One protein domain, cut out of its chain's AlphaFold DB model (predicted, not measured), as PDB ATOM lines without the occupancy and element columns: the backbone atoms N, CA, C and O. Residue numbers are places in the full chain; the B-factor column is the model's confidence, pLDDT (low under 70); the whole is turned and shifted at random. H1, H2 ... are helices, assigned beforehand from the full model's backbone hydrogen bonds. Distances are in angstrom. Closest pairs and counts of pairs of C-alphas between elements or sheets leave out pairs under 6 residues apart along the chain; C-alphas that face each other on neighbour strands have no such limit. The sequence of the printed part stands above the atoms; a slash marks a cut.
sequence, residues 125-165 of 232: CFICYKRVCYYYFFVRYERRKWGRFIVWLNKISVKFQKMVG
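AT A GLANCE: This is residues 125 to 165 of the 232 residues of an uncharacterized protein of Parabacteroides distasonis (UniProt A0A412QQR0). A short helix, H1, is set off to one side of the later half of a longer helix, H2, and the loop between them, residues 134 to 146, runs alongside H2 toward its start before turning into it. The 41 printed residues hold two named helices, H1 then H2, and no named strand; the class is all helix. The whole is only just compact, close to loose, with a radius of gyration of the C-alphas of 10.7 A, and flat, spanning 31 by 23 by 12 A.

IN THESE COORDINATES: H1, residues 125 to 133, begins at C-alpha 125 (98.163, 101.656, 154.130) and measures 12.5 A. H2, residues 147 to 163, measures 24.4 A and ends at C-alpha 163 (118.291, 110.752, 158.863).

HOW THE PARTS SIT: H1 and H2 are near each other, with no pair of C-alphas within 8 A but 5 within 10 A. In both, every O i to N i+4 pair is within hydrogen-bond range.

THE WHOLE: The C-alphas farthest apart, of Lys 145 and Gly 165, are 31.9 A apart. The link from H1 to H2 is long, 13 residues. The printed part has no cut. Confidence is low, under 70, at residues 125 to 128 and 130.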
ATOM      1  N   CYS A 125      97.225 102.618 153.542       62.75
ATOM      2  CA  CYS A 125      98.163 101.656 154.130       62.75
ATOM      3  C   CYS A 125      99.579 102.244 154.269       62.75
ATOM      4  O   CYS A 125     100.199 102.153 155.331       62.75
ATOM      5  N   PHE A 126     100.075 102.946 153.250       63.00
ATOM      6  CA  PHE A 126     101.386 103.598 153.306       63.00
ATOM      7  C   PHE A 126     101.454 104.727 154.350       63.00
ATOM      8  O   PHE A 126     102.491 104.951 154.987       63.00
ATOM      9  N   ILE A 127     100.346 105.439 154.570       67.06
ATOM     10  CA  ILE A 127     100.241 106.436 155.643       67.06
ATOM     11  C   ILE A 127     100.303 105.750 157.017       67.06
ATOM     12  O   ILE A 127     101.078 106.194 157.869       67.06
ATOM     13  N   CYS A 128      99.546 104.662 157.219       67.62
ATOM     14  CA  CYS A 128      99.622 103.809 158.415       67.62
ATOM     15  C   CYS A 128     101.066 103.354 158.673       67.62
ATOM     16  O   CYS A 128     101.593 103.548 159.769       67.62
ATOM     17  N   TYR A 129     101.738 102.828 157.646       70.75
ATOM     18  CA  TYR A 129     103.111 102.333 157.724       70.75
ATOM     19  C   TYR A 129     104.079 103.370 158.297       70.75
ATOM     20  O   TYR A 129     104.838 103.102 159.229       70.75
ATOM     21  N   LYS A 130     104.022 104.603 157.786       69.81
ATOM     22  CA  LYS A 130     104.867 105.689 158.297       69.81
ATOM     23  C   LYS A 130     104.593 105.973 159.772       69.81
ATOM     24  O   LYS A 130     105.542 106.186 160.518       69.81
ATOM     25  N   ARG A 131     103.327 105.950 160.201       72.44
ATOM     26  CA  ARG A 131     102.958 106.206 161.603       72.44
ATOM     27  C   ARG A 131     103.516 105.158 162.557       72.44
ATOM     28  O   ARG A 131     103.854 105.492 163.685       72.44
ATOM     29  N   VAL A 132     103.640 103.911 162.109       74.06
ATOM     30  CA  VAL A 132     104.112 102.821 162.972       74.06
ATOM     31  C   VAL A 132     105.638 102.730 163.028       74.06
ATOM     32  O   VAL A 132     106.165 102.274 164.044       74.06
ATOM     33  N   CYS A 133     106.339 103.202 161.992       76.00
ATOM     34  CA  CYS A 133     107.803 103.152 161.896       76.00
ATOM     35  C   CYS A 133     108.529 104.200 162.750       76.00
ATOM     36  O   CYS A 133     109.673 103.972 163.140       76.00
ATOM     37  N   TYR A 134     107.897 105.342 163.030       83.06
ATOM     38  CA  TYR A 134     108.537 106.471 163.715       83.06
ATOM     39  C   TYR A 134     107.833 106.808 165.028       83.06
ATOM     40  O   TYR A 134     106.651 106.525 165.215       83.06
ATOM     41  N   TYR A 135     108.561 107.454 165.933       83.56
ATOM     42  CA  TYR A 135     108.018 107.994 167.171       83.56
ATOM     43  C   TYR A 135     107.356 109.353 166.929       83.56
ATOM     44  O   TYR A 135     107.952 110.249 166.328       83.56
ATOM     45  N   TYR A 136     106.144 109.512 167.458       84.38
ATOM     46  CA  TYR A 136     105.358 110.748 167.433       84.38
ATOM     47  C   TYR A 136     105.135 111.248 168.866       84.38
ATOM     48  O   TYR A 136     104.019 111.226 169.381       84.38
ATOM     49  N   PHE A 137     106.219 111.674 169.524       80.25
ATOM     50  CA  PHE A 137     106.257 111.976 170.965       80.25
ATOM     51  C   PHE A 137     105.192 112.964 171.448       80.25
ATOM     52  O   PHE A 137     104.776 112.903 172.602       80.25
ATOM     53  N   PHE A 138     104.741 113.877 170.587       81.06
ATOM     54  CA  PHE A 138     103.849 114.960 170.992       81.06
ATOM     55  C   PHE A 138     102.439 114.864 170.402       81.06
ATOM     56  O   PHE A 138     101.706 115.852 170.445       81.06
ATOM     57  N   VAL A 139     102.040 113.709 169.854       82.56
ATOM     58  CA  VAL A 139     100.725 113.544 169.201       82.56
ATOM     59  C   VAL A 139      99.559 113.976 170.112       82.56
ATOM     60  O   VAL A 139      98.657 114.688 169.671       82.56
ATOM     61  N   ARG A 140      99.668 113.717 171.426       82.50
ATOM     62  CA  ARG A 140      98.715 114.131 172.476       82.50
ATOM     63  C   ARG A 140      98.378 115.620 172.482       82.50
ATOM     64  O   ARG A 140      97.292 116.039 172.891       82.50
ATOM     65  N   TYR A 141      99.344 116.447 172.095       84.75
ATOM     66  CA  TYR A 141      99.267 117.900 172.205       84.75
ATOM     67  C   TYR A 141      98.916 118.577 170.872       84.75
ATOM     68  O   TYR A 141      98.664 119.783 170.856       84.75
ATOM     69  N   GLU A 142      98.819 117.822 169.769       82.94
ATOM     70  CA  GLU A 142      98.541 118.354 168.425       82.94
ATOM     71  C   GLU A 142      97.173 119.037 168.302       82.94
ATOM     72  O   GLU A 142      96.996 119.906 167.453       82.94
ATOM     73  N   ARG A 143      96.208 118.696 169.163       79.12
ATOM     74  CA  ARG A 143      94.861 119.296 169.173       79.12
ATOM     75  C   ARG A 143      94.668 120.412 170.209       79.12
ATOM     76  O   ARG A 143      93.544 120.840 170.445       79.12
ATOM     77  N   ARG A 144      95.741 120.886 170.855       82.81
ATOM     78  CA  ARG A 144      95.680 121.955 171.875       82.81
ATOM     79  C   ARG A 144      96.011 123.337 171.292       82.81
ATOM     80  O   ARG A 144      96.314 123.466 170.111       82.81
ATOM     81  N   LYS A 145      96.000 124.379 172.139       80.00
ATOM     82  CA  LYS A 145      96.245 125.799 171.782       80.00
ATOM     83  C   LYS A 145      97.525 126.041 170.954       80.00
ATOM     84  O   LYS A 145      97.563 126.977 170.167       80.00
ATOM     85  N   TRP A 146      98.533 125.168 171.070       84.12
ATOM     86  CA  TRP A 146      99.803 125.215 170.319       84.12
ATOM     87  C   TRP A 146      99.961 124.083 169.291       84.12
ATOM     88  O   TRP A 146     101.063 123.791 168.832       84.12
ATOM     89  N   GLY A 147      98.858 123.448 168.901       86.62
ATOM     90  CA  GLY A 147      98.839 122.229 168.100       86.62
ATOM     91  C   GLY A 147      99.641 122.303 166.802       86.62
ATOM     92  O   GLY A 147     100.403 121.394 166.494       86.62
ATOM     93  N   ARG A 148      99.569 123.428 166.076       87.75
ATOM     94  CA  ARG A 148     100.327 123.626 164.824       87.75
ATOM     95  C   ARG A 148     101.841 123.589 165.032       87.75
ATOM     96  O   ARG A 148     102.552 122.992 164.227       87.75
ATOM     97  N   PHE A 149     102.320 124.205 166.111       90.19
ATOM     98  CA  PHE A 149     103.734 124.187 166.472       90.19
ATOM     99  C   PHE A 149     104.177 122.775 166.869       90.19
ATOM    100  O   PHE A 149     105.218 122.306 166.420       90.19
ATOM    101  N   ILE A 150     103.339 122.054 167.615       89.50
ATOM    102  CA  ILE A 150     103.590 120.656 167.982       89.50
ATOM    103  C   ILE A 150     103.662 119.742 166.751       89.50
ATOM    104  O   ILE A 150     104.598 118.957 166.625       89.50
ATOM    105  N   VAL A 151     102.727 119.877 165.805       87.69
ATOM    106  CA  VAL A 151     102.756 119.132 164.534       87.69
ATOM    107  C   VAL A 151     104.050 119.425 163.769       87.69
ATOM    108  O   VAL A 151     104.657 118.520 163.195       87.69
ATOM    109  N   TRP A 152     104.495 120.684 163.750       91.62
ATOM    110  CA  TRP A 152     105.761 121.072 163.126       91.62
ATOM    111  C   TRP A 152     106.973 120.434 163.825       91.62
ATOM    112  O   TRP A 152     107.820 119.855 163.142       91.62
ATOM    113  N   LEU A 153     107.017 120.431 165.162       91.25
ATOM    114  CA  LEU A 153     108.049 119.730 165.935       91.25
ATOM    115  C   LEU A 153     108.051 118.221 165.663       91.25
ATOM    116  O   LEU A 153     109.115 117.643 165.436       91.25
ATOM    117  N   ASN A 154     106.879 117.580 165.607       89.00
ATOM    118  CA  ASN A 154     106.756 116.165 165.249       89.00
ATOM    119  C   ASN A 154     107.304 115.899 163.838       89.00
ATOM    120  O   ASN A 154     108.040 114.935 163.637       89.00
ATOM    121  N   LYS A 155     107.035 116.773 162.857       89.50
ATOM    122  CA  LYS A 155     107.602 116.646 161.500       89.50
ATOM    123  C   LYS A 155     109.129 116.731 161.495       89.50
ATOM    124  O   LYS A 155     109.770 115.941 160.800       89.50
ATOM    125  N   ILE A 156     109.708 117.659 162.259       92.75
ATOM    126  CA  ILE A 156     111.167 117.783 162.401       92.75
ATOM    127  C   ILE A 156     111.746 116.532 163.062       92.75
ATOM    128  O   ILE A 156     112.698 115.960 162.536       92.75
ATOM    129  N   SER A 157     111.128 116.062 164.148       92.00
ATOM    130  CA  SER A 157     111.536 114.840 164.845       92.00
ATOM    131  C   SER A 157     111.531 113.631 163.909       92.00
ATOM    132  O   SER A 157     112.528 112.921 163.821       92.00
ATOM    133  N   VAL A 158     110.464 113.426 163.130       89.94
ATOM    134  CA  VAL A 158     110.385 112.320 162.163       89.94
ATOM    135  C   VAL A 158     111.441 112.457 161.059       89.94
ATOM    136  O   VAL A 158     112.015 111.457 160.633       89.94
ATOM    137  N   LYS A 159     111.735 113.676 160.585       91.06
ATOM    138  CA  LYS A 159     112.807 113.902 159.597       91.06
ATOM    139  C   LYS A 159     114.176 113.532 160.173       91.06
ATOM    140  O   LYS A 159     114.946 112.859 159.494       91.06
ATOM    141  N   PHE A 160     114.447 113.914 161.417       93.06
ATOM    142  CA  PHE A 160     115.673 113.545 162.120       93.06
ATOM    143  C   PHE A 160     115.772 112.028 162.334       93.06
ATOM    144  O   PHE A 160     116.784 111.428 161.988       93.06
ATOM    145  N   GLN A 161     114.697 111.383 162.794       92.81
ATOM    146  CA  GLN A 161     114.631 109.926 162.944       92.81
ATOM    147  C   GLN A 161     114.969 109.199 161.635       92.81
ATOM    148  O   GLN A 161     115.747 108.248 161.650       92.81
ATOM    149  N   LYS A 162     114.462 109.683 160.493       88.75
ATOM    150  CA  LYS A 162     114.815 109.154 159.165       88.75
ATOM    151  C   LYS A 162     116.291 109.321 158.830       88.75
ATOM    152  O   LYS A 162     116.890 108.383 158.320       88.75
ATOM    153  N   MET A 163     116.867 110.492 159.109       92.31
ATOM    154  CA  MET A 163     118.291 110.752 158.863       92.31
ATOM    155  C   MET A 163     119.191 109.818 159.677       92.31
ATOM    156  O   MET A 163     120.212 109.370 159.174       92.31
ATOM    157  N   VAL A 164     118.789 109.492 160.908       92.00
ATOM    158  CA  VAL A 164     119.520 108.579 161.805       92.00
ATOM    159  C   VAL A 164     119.179 107.100 161.531       92.00
ATOM    160  O   VAL A 164     119.748 106.202 162.144       92.00
ATOM    161  N   GLY A 165     118.264 106.807 160.599       86.69
ATOM    162  CA  GLY A 165     117.873 105.435 160.257       86.69
ATOM    163  C   GLY A 165     117.027 104.736 161.328       86.69
ATOM    164  O   GLY A 165     116.988 103.506 161.387       86.69
TER     165      GLY A 165